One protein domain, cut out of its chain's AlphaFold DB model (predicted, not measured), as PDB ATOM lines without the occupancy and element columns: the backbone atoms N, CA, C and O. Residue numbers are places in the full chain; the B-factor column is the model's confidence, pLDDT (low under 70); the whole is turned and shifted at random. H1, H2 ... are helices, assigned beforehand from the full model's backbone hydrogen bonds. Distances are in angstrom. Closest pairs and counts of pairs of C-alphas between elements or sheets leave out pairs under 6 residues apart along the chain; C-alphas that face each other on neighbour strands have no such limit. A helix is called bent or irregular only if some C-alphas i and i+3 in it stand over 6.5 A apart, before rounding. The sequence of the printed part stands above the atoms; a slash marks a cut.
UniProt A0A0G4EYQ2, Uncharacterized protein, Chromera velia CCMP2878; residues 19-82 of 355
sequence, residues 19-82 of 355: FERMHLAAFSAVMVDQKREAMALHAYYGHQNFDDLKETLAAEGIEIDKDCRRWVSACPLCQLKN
ATOM      1  N   PHE A  19     -72.172  15.885  32.527       61.97
ATOM      2  CA  PHE A  19     -70.890  16.021  33.215       61.97
ATOM      3  C   PHE A  19     -69.713  16.107  32.230       61.97
ATOM      4  O   PHE A  19     -68.939  17.066  32.279       61.97
ATOM      5  N   GLU A  20     -69.627  15.181  31.268       64.38
ATOM      6  CA  GLU A  20     -68.568  15.195  30.246       64.38
ATOM      7  C   GLU A  20     -68.608  16.460  29.382       64.38
ATOM      8  O   GLU A  20     -67.576  17.085  29.136       64.38
ATOM      9  N   ARG A  21     -69.801  16.888  28.948       65.50
ATOM     10  CA  ARG A  21     -69.956  18.079  28.099       65.50
ATOM     11  C   ARG A  21     -69.560  19.362  28.829       65.50
ATOM     12  O   ARG A  21     -68.955  20.243  28.221       65.50
ATOM     13  N   MET A  22     -69.878  19.458  30.119       72.44
ATOM     14  CA  MET A  22     -69.491  20.579  30.975       72.44
ATOM     15  C   MET A  22     -67.980  20.601  31.233       72.44
ATOM     16  O   MET A  22     -67.367  21.663  31.134       72.44
ATOM     17  N   HIS A  23     -67.354  19.447  31.487       67.56
ATOM     18  CA  HIS A  23     -65.897  19.345  31.594       67.56
ATOM     19  C   HIS A  23     -65.194  19.713  30.281       67.56
ATOM     20  O   HIS A  23     -64.297  20.549  30.298       67.56
ATOM     21  N   LEU A  24     -65.631  19.185  29.133       69.62
ATOM     22  CA  LEU A  24     -65.058  19.536  27.826       69.62
ATOM     23  C   LEU A  24     -65.183  21.034  27.513       69.62
ATOM     24  O   LEU A  24     -64.246  21.620  26.970       69.62
ATOM     25  N   ALA A  25     -66.298  21.672  27.883       70.44
ATOM     26  CA  ALA A  25     -66.468  23.118  27.748       70.44
ATOM     27  C   ALA A  25     -65.517  23.905  28.669       70.44
ATOM     28  O   ALA A  25     -64.886  24.855  28.209       70.44
ATOM     29  N   ALA A  26     -65.361  23.486  29.930       70.62
ATOM     30  CA  ALA A  26     -64.445  24.119  30.883       70.62
ATOM     31  C   ALA A  26     -62.972  23.983  30.455       70.62
ATOM     32  O   ALA A  26     -62.262  24.984  30.394       70.62
ATOM     33  N   PHE A  27     -62.530  22.782  30.064       69.75
ATOM     34  CA  PHE A  27     -61.191  22.560  29.500       69.75
ATOM     35  C   PHE A  27     -60.962  23.391  28.230       69.75
ATOM     36  O   PHE A  27     -59.898  23.985  28.068       69.75
ATOM     37  N   SER A  28     -61.963  23.492  27.349       69.69
ATOM     38  CA  SER A  28     -61.864  24.321  26.141       69.69
ATOM     39  C   SER A  28     -61.733  25.813  26.460       69.69
ATOM     40  O   SER A  28     -60.976  26.502  25.784       69.69
ATOM     41  N   ALA A  29     -62.436  26.312  27.483       75.38
ATOM     42  CA  ALA A  29     -62.324  27.701  27.928       75.38
ATOM     43  C   ALA A  29     -60.922  28.002  28.485       75.38
ATOM     44  O   ALA A  29     -60.257  28.903  27.985       75.38
ATOM     45  N   VAL A  30     -60.424  27.172  29.412       77.50
ATOM     46  CA  VAL A  30     -59.071  27.306  29.991       77.50
ATOM     47  C   VAL A  30     -57.988  27.307  28.904       77.50
ATOM     48  O   VAL A  30     -57.108  28.164  28.913       77.50
ATOM     49  N   MET A  31     -58.087  26.414  27.912       72.88
ATOM     50  CA  MET A  31     -57.151  26.366  26.780       72.88
ATOM     51  C   MET A  31     -57.220  27.611  25.878       72.88
ATOM     52  O   MET A  31     -56.211  28.013  25.296       72.88
ATOM     53  N   VAL A  32     -58.396  28.230  25.727       75.50
ATOM     54  CA  VAL A  32     -58.558  29.478  24.960       75.50
ATOM     55  C   VAL A  32     -57.956  30.667  25.709       75.50
ATOM     56  O   VAL A  32     -57.280  31.485  25.078       75.50
ATOM     57  N   ASP A  33     -58.144  30.740  27.026       87.25
ATOM     58  CA  ASP A  33     -57.604  31.814  27.860       87.25
ATOM     59  C   ASP A  33     -56.072  31.723  27.970       87.25
ATOM     60  O   ASP A  33     -55.389  32.680  27.595       87.25
ATOM     61  N   GLN A  34     -55.513  30.546  28.289       90.00
ATOM     62  CA  GLN A  34     -54.058  30.319  28.269       90.00
ATOM     63  C   GLN A  34     -53.434  30.667  26.911       90.00
ATOM     64  O   GLN A  34     -52.384  31.306  26.843       90.00
ATOM     65  N   LYS A  35     -54.086  30.295  25.801       91.44
ATOM     66  CA  LYS A  35     -53.619  30.656  24.456       91.44
ATOM     67  C   LYS A  35     -53.606  32.162  24.232       91.44
ATOM     68  O   LYS A  35     -52.683  32.680  23.602       91.44
ATOM     69  N   ARG A  36     -54.642  32.864  24.688       92.12
ATOM     70  CA  ARG A  36     -54.758  34.316  24.540       92.12
ATOM     71  C   ARG A  36     -53.661  35.030  25.326       92.12
ATOM     72  O   ARG A  36     -53.029  35.929  24.775       92.12
ATOM     73  N   GLU A  37     -53.407  34.604  26.557       92.81
ATOM     74  CA  GLU A  37     -52.376  35.168  27.433       92.81
ATOM     75  C   GLU A  37     -50.963  34.853  26.927       92.81
ATOM     76  O   GLU A  37     -50.161  35.771  26.757       92.81
ATOM     77  N   ALA A  38     -50.683  33.605  26.534       91.31
ATOM     78  CA  ALA A  38     -49.403  33.222  25.935       91.31
ATOM     79  C   ALA A  38     -49.075  34.036  24.670       91.31
ATOM     80  O   ALA A  38     -47.938  34.472  24.471       91.31
ATOM     81  N   MET A  39     -50.076  34.290  23.819       94.06
ATOM     82  CA  MET A  39     -49.915  35.127  22.625       94.06
ATOM     83  C   MET A  39     -49.763  36.619  22.957       94.06
ATOM     84  O   MET A  39     -49.042  37.317  22.240       94.06
ATOM     85  N   ALA A  40     -50.400  37.109  24.025       91.94
ATOM     86  CA  ALA A  40     -50.231  38.480  24.505       91.94
ATOM     87  C   ALA A  40     -48.817  38.706  25.066       91.94
ATOM     88  O   ALA A  40     -48.161  39.667  24.672       91.94
ATOM     89  N   LEU A  41     -48.313  37.782  25.892       93.00
ATOM     90  CA  LEU A  41     -46.942  37.797  26.414       93.00
ATOM     91  C   LEU A  41     -45.913  37.710  25.279       93.00
ATOM     92  O   LEU A  41     -44.996  38.524  25.215       93.00
ATOM     93  N   HIS A  42     -46.104  36.802  24.318       93.56
ATOM     94  CA  HIS A  42     -45.233  36.695  23.143       93.56
ATOM     95  C   HIS A  42     -45.171  37.991  22.314       93.56
ATOM     96  O   HIS A  42     -44.101  38.354  21.821       93.56
ATOM     97  N   ALA A  43     -46.288  38.712  22.169       88.81
ATOM     98  CA  ALA A  43     -46.309  40.013  21.502       88.81
ATOM     99  C   ALA A  43     -45.657  41.120  22.355       88.81
ATOM    100  O   ALA A  43     -44.880  41.916  21.829       88.81
ATOM    101  N   TYR A  44     -45.934  41.150  23.664       92.69
ATOM    102  CA  TYR A  44     -45.394  42.133  24.609       92.69
ATOM    103  C   TYR A  44     -43.863  42.061  24.705       92.69
ATOM    104  O   TYR A  44     -43.187  43.081  24.581       92.69
ATOM    105  N   TYR A  45     -43.304  40.852  24.808       89.50
ATOM    106  CA  TYR A  45     -41.857  40.604  24.814       89.50
ATOM    107  C   TYR A  45     -41.230  40.580  23.406       89.50
ATOM    108  O   TYR A  45     -40.164  40.009  23.194       89.50
ATOM    109  N   GLY A  46     -41.864  41.227  22.421       87.44
ATOM    110  CA  GLY A  46     -41.233  41.540  21.139       87.44
ATOM    111  C   GLY A  46     -41.007  40.342  20.215       87.44
ATOM    112  O   GLY A  46     -40.041  40.342  19.455       87.44
ATOM    113  N   HIS A  47     -41.897  39.345  20.243       89.38
ATOM    114  CA  HIS A  47     -41.854  38.166  19.373       89.38
ATOM    115  C   HIS A  47     -40.626  37.256  19.563       89.38
ATOM    116  O   HIS A  47     -40.156  36.618  18.617       89.38
ATOM    117  N   GLN A  48     -40.138  37.159  20.803       86.19
ATOM    118  CA  GLN A  48     -39.096  36.211  21.209       86.19
ATOM    119  C   GLN A  48     -39.408  34.761  20.811       86.19
ATOM    120  O   GLN A  48     -40.570  34.354  20.675       86.19
ATOM    121  N   ASN A  49     -38.346  33.968  20.641       86.75
ATOM    122  CA  ASN A  49     -38.488  32.542  20.380       86.75
ATOM    123  C   ASN A  49     -39.064  31.823  21.621       86.75
ATOM    124  O   ASN A  49     -38.995  32.338  22.735       86.75
ATOM    125  N   PHE A  50     -39.654  30.639  21.436       89.38
ATOM    126  CA  PHE A  50     -40.323  29.934  22.535       89.38
ATOM    127  C   PHE A  50     -39.389  29.586  23.700       89.38
ATOM    128  O   PHE A  50     -39.826  29.616  24.843       89.38
ATOM    129  N   ASP A  51     -38.136  29.227  23.425       90.12
ATOM    130  CA  ASP A  51     -37.198  28.802  24.460       90.12
ATOM    131  C   ASP A  51     -36.705  30.004  25.298       90.12
ATOM    132  O   ASP A  51     -36.547  29.845  26.505       90.12
ATOM    133  N   ASP A  52     -36.599  31.208  24.710       90.12
ATOM    134  CA  ASP A  52     -36.361  32.472  25.442       90.12
ATOM    135  C   ASP A  52     -37.584  32.873  26.297       90.12
ATOM    136  O   ASP A  52     -37.453  33.288  27.445       90.12
ATOM    137  N   LEU A  53     -38.792  32.741  25.734       91.94
ATOM    138  CA  LEU A  53     -40.049  33.191  26.349       91.94
ATOM    139  C   LEU A  53     -40.585  32.220  27.424       91.94
ATOM    140  O   LEU A  53     -41.452  32.575  28.226       91.94
ATOM    141  N   LYS A  54     -40.095  30.975  27.440       93.81
ATOM    142  CA  LYS A  54     -40.607  29.882  28.279       93.81
ATOM    143  C   LYS A  54     -40.592  30.200  29.777       93.81
ATOM    144  O   LYS A  54     -41.529  29.812  30.471       93.81
ATOM    145  N   GLU A  55     -39.547  30.855  30.279       93.50
ATOM    146  CA  GLU A  55     -39.447  31.187  31.708       93.50
ATOM    147  C   GLU A  55     -40.512  32.210  32.116       93.50
ATOM    148  O   GLU A  55     -41.177  32.030  33.134       93.50
ATOM    149  N   THR A  56     -40.756  33.219  31.275       92.94
ATOM    150  CA  THR A  56     -41.819  34.211  31.477       92.94
ATOM    151  C   THR A  56     -43.208  33.578  31.431       92.94
ATOM    152  O   THR A  56     -44.021  33.840  32.310       92.94
ATOM    153  N   LEU A  57     -43.478  32.703  30.457       93.50
ATOM    154  CA  LEU A  57     -44.760  31.990  30.373       93.50
ATOM    155  C   LEU A  57     -45.028  31.165  31.642       93.50
ATOM    156  O   LEU A  57     -46.136  31.200  32.169       93.50
ATOM    157  N   ALA A  58     -44.009  30.474  32.163       94.62
ATOM    158  CA  ALA A  58     -44.135  29.690  33.388       94.62
ATOM    159  C   ALA A  58     -44.336  30.571  34.636       94.62
ATOM    160  O   ALA A  58     -45.086  30.191  35.533       94.62
ATOM    161  N   ALA A  59     -43.692  31.744  34.694       93.06
ATOM    162  CA  ALA A  59     -43.852  32.705  35.785       93.06
ATOM    163  C   ALA A  59     -45.267  33.313  35.838       93.06
ATOM    164  O   ALA A  59     -45.810  33.498  36.923       93.06
ATOM    165  N   GLU A  60     -45.881  33.546  34.675       92.50
ATOM    166  CA  GLU A  60     -47.266  34.023  34.526       92.50
ATOM    167  C   GLU A  60     -48.313  32.888  34.632       92.50
ATOM    168  O   GLU A  60     -49.493  33.094  34.369       92.50
ATOM    169  N   GLY A  61     -47.907  31.668  35.013       91.50
ATOM    170  CA  GLY A  61     -48.821  30.543  35.249       91.50
ATOM    171  C   GLY A  61     -49.345  29.833  33.992       91.50
ATOM    172  O   GLY A  61     -50.236  28.989  34.101       91.50
ATOM    173  N   ILE A  62     -48.791  30.118  32.809       92.81
ATOM    174  CA  ILE A  62     -49.137  29.411  31.570       92.81
ATOM    175  C   ILE A  62     -48.536  28.003  31.589       92.81
ATOM    176  O   ILE A  62     -47.336  27.820  31.808       92.81
ATOM    177  N   GLU A  63     -49.354  26.993  31.291       92.81
ATOM    178  CA  GLU A  63     -48.879  25.616  31.184       92.81
ATOM    179  C   GLU A  63     -47.947  25.445  29.970       92.81
ATOM    180  O   GLU A  63     -48.287  25.763  28.827       92.81
ATOM    181  N   ILE A  64     -46.730  24.953  30.215       92.44
ATOM    182  CA  ILE A  64     -45.688  24.815  29.188       92.44
ATOM    183  C   ILE A  64     -45.767  23.434  28.534       92.44
ATOM    184  O   ILE A  64     -44.931  22.555  28.762       92.44
ATOM    185  N   ASP A  65     -46.784  23.255  27.700       91.44
ATOM    186  CA  ASP A  65     -47.078  22.000  27.019       91.44
ATOM    187  C   ASP A  65     -46.725  22.036  25.506       91.44
ATOM    188  O   ASP A  65     -45.973  22.890  25.012       91.44
ATOM    189  N   LYS A  66     -47.231  21.054  24.745       89.88
ATOM    190  CA  LYS A  66     -47.058  20.995  23.287       89.88
ATOM    191  C   LYS A  66     -47.891  22.048  22.560       89.88
ATOM    192  O   LYS A  66     -47.408  22.568  21.551       89.88
ATOM    193  N   ASP A  67     -49.099  22.352  23.025       90.81
ATOM    194  CA  ASP A  67     -49.963  23.338  22.384       90.81
ATOM    195  C   ASP A  67     -49.483  24.773  22.651       90.81
ATOM    196  O   ASP A  67     -49.427  25.559  21.707       90.81
ATOM    197  N   CYS A  68     -48.958  25.084  23.837       90.56
ATOM    198  CA  CYS A  68     -48.269  26.342  24.132       90.56
ATOM    199  C   CYS A  68     -47.079  26.582  23.183       90.56
ATOM    200  O   CYS A  68     -47.011  27.613  22.499       90.56
ATOM    201  N   ARG A  69     -46.193  25.582  23.012       92.19
ATOM    202  CA  ARG A  69     -45.114  25.648  22.003       92.19
ATOM    203  C   ARG A  69     -45.672  25.827  20.593       92.19
ATOM    204  O   ARG A  69     -45.095  26.576  19.799       92.19
ATOM    205  N   ARG A  70     -46.782  25.163  20.262       90.94
ATOM    206  CA  ARG A  70     -47.433  25.254  18.951       90.94
ATOM    207  C   ARG A  70     -48.020  26.639  18.690       90.94
ATOM    208  O   ARG A  70     -47.880  27.109  17.568       90.94
ATOM    209  N   TRP A  71     -48.632  27.303  19.671       92.69
ATOM    210  CA  TRP A  71     -49.216  28.641  19.508       92.69
ATOM    211  C   TRP A  71     -48.142  29.688  19.217       92.69
ATOM    212  O   TRP A  71     -48.238  30.376  18.201       92.69
ATOM    213  N   VAL A  72     -47.079  29.732  20.030       88.69
ATOM    214  CA  VAL A  72     -45.937  30.640  19.824       88.69
ATOM    215  C   VAL A  72     -45.263  30.361  18.476       88.69
ATOM    216  O   VAL A  72     -45.048  31.277  17.683       88.69
ATOM    217  N   SER A  73     -45.017  29.085  18.154       85.38
ATOM    218  CA  SER A  73     -44.421  28.694  16.866       85.38
ATOM    219  C   SER A  73     -45.316  29.027  15.667       85.38
ATOM    220  O   SER A  73     -44.803  29.317  14.589       85.38
ATOM    221  N   ALA A  74     -46.641  28.993  15.828       87.12
ATOM    222  CA  ALA A  74     -47.617  29.308  14.785       87.12
ATOM    223  C   ALA A  74     -47.983  30.802  14.711       87.12
ATOM    224  O   ALA A  74     -48.888  31.155  13.952       87.12
ATOM    225  N   CYS A  75     -47.302  31.686  15.453       88.75
ATOM    226  CA  CYS A  75     -47.509  33.129  15.351       88.75
ATOM    227  C   CYS A  75     -47.312  33.596  13.888       88.75
ATOM    228  O   CYS A  75     -46.196  33.485  13.367       88.75
ATOM    229  N   PRO A  76     -48.344  34.151  13.214       83.44
ATOM    230  CA  PRO A  76     -48.256  34.489  11.790       83.44
ATOM    231  C   PRO A  76     -47.163  35.514  11.470       83.44
ATOM    232  O   PRO A  76     -46.515  35.427  10.428       83.44
ATOM    233  N   LEU A  77     -46.916  36.463  12.381       81.88
ATOM    234  CA  LEU A  77     -45.882  37.480  12.200       81.88
ATOM    235  C   LEU A  77     -44.470  36.881  12.283       81.88
ATOM    236  O   LEU A  77     -43.599  37.259  11.501       81.88
ATOM    237  N   CYS A  78     -44.262  35.916  13.181       84.94
ATOM    238  CA  CYS A  78     -42.995  35.200  13.327       84.94
ATOM    239  C   CYS A  78     -42.730  34.267  12.149       84.94
ATOM    240  O   CYS A  78     -41.619  34.252  11.631       84.94
ATOM    241  N   GLN A  79     -43.750  33.546  11.674       79.50
ATOM    242  CA  GLN A  79     -43.653  32.708  10.471       79.50
ATOM    243  C   GLN A  79     -43.267  33.514   9.220       79.50
ATOM    244  O   GLN A  79     -42.568  33.000   8.353       79.50
ATOM    245  N   LEU A  80     -43.687  34.783   9.136       73.62
ATOM    246  CA  LEU A  80     -43.353  35.670   8.021       73.62
ATOM    247  C   LEU A  80     -41.962  36.321   8.148       73.62
ATOM    248  O   LEU A  80     -41.305  36.546   7.134       73.62
ATOM    249  N   LYS A  81     -41.532  36.676   9.368       73.88
ATOM    250  CA  LYS A  81     -40.302  37.458   9.604       73.88
ATOM    251  C   LYS A  81     -39.075  36.630   9.975       73.88
ATOM    252  O   LYS A  81     -37.959  37.056   9.680       73.88
ATOM    253  N   ASN A  82     -39.246  35.491  10.639       72.75
ATOM    254  CA  ASN A  82     -38.117  34.719  11.143       72.75
ATOM    255  C   ASN A  82     -37.470  33.939   9.997       72.75
ATOM    256  O   ASN A  82     -38.144  33.264   9.219       72.75
TER     257      ASN A  82
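Overview. This is residues 19 to 82 of the 355 residues of an uncharacterized protein of Chromera velia CCMP2878 (UniProt A0A0G4EYQ2). One long helix, H1, makes most of the longest axis: its residues 19 to 30 stick out free as an arm, and its residues 35 to 42 meet the short helices H2 and H3 in a small body. There H3 packs on H1 with its line only moderately turned from it, H2 crosses near both at a steep angle, and H4 sits past the end of H3 without touching any helix. The printed part has 64 residues with four named helices, H1 to H4 in that order along the chain, and no named strand; the class is all helix. The whole is only just compact, close to loose, with a radius of gyration of the C-alphas of 12.8 A, and its outline is elongated, spanning 43 by 25 by 18 A, the free arm of H1 making much of the length.

Along the chain. H1 takes residues 19 to 44 and is 37.5 A long from first to last C-alpha, with C-alpha 19 at (-70.890, 16.021, 33.215) and C-alpha 44 at (-45.394, 42.133, 24.609). H2 takes residues 50 to 59 and is 14.0 A long; it is irregular, with C-alphas 52 and 55 standing 7.1 A apart. H3 takes residues 66 to 73 and is 10.4 A long. H4 takes residues 76 to 81, is 8.8 A long, and ends with the C-alpha of Lys 81 at (-40.302, 37.458, 9.604).

Arrangement. H1 and H3 touch, H1 with residues 35 to 42 alone; the closest C-alphas, those of Met 39 and Val 72, are 6.6 A apart. They run the same way at a shallow tilt of 33 degrees, only just short of steep. H1 and H2 only just touch, with 3 pairs of C-alphas within 8 A, H1 with residues 38 to 42 alone; the closest C-alphas, those of Ala 38 and Leu 57, are 6.5 A apart. They run opposite ways at a steep tilt of 64 degrees. H2 and H3 only just touch, with 3 pairs of C-alphas within 8 A, the closest being those of Phe 50 and Val 72 at 6.3 A. They run opposite ways at a steep tilt of 59 degrees. The helix packing is mostly crossed, but only just, with 1 of these 3 pairs at a shallow tilt. H3 and H4 are close but not clearly touching; their closest C-alphas, those of Ser 73 and Gln 79, are 7.6 A apart. H4 is apart from H1 and from H2. Every O i to N i+4 pair is within hydrogen-bond range in H1, H3 and H4; in H2 it is 4 of 6.

Size, cuts and confidence. The C-alphas farthest apart, those of Phe 19 and Lys 81, are 44.2 A apart. Without the free residues 19 to 30 of H1, the body has 52 residues and spans 28 by 18 by 17 A. The printed part has no cut. The links H1 to H2 and H3 to H4 are tight, H2 to H3 is short, and none is long. The mean pLDDT of the printed part is 85.1; residues 19 to 21, 23 to 24 and 27 to 28, in H1, are under 70.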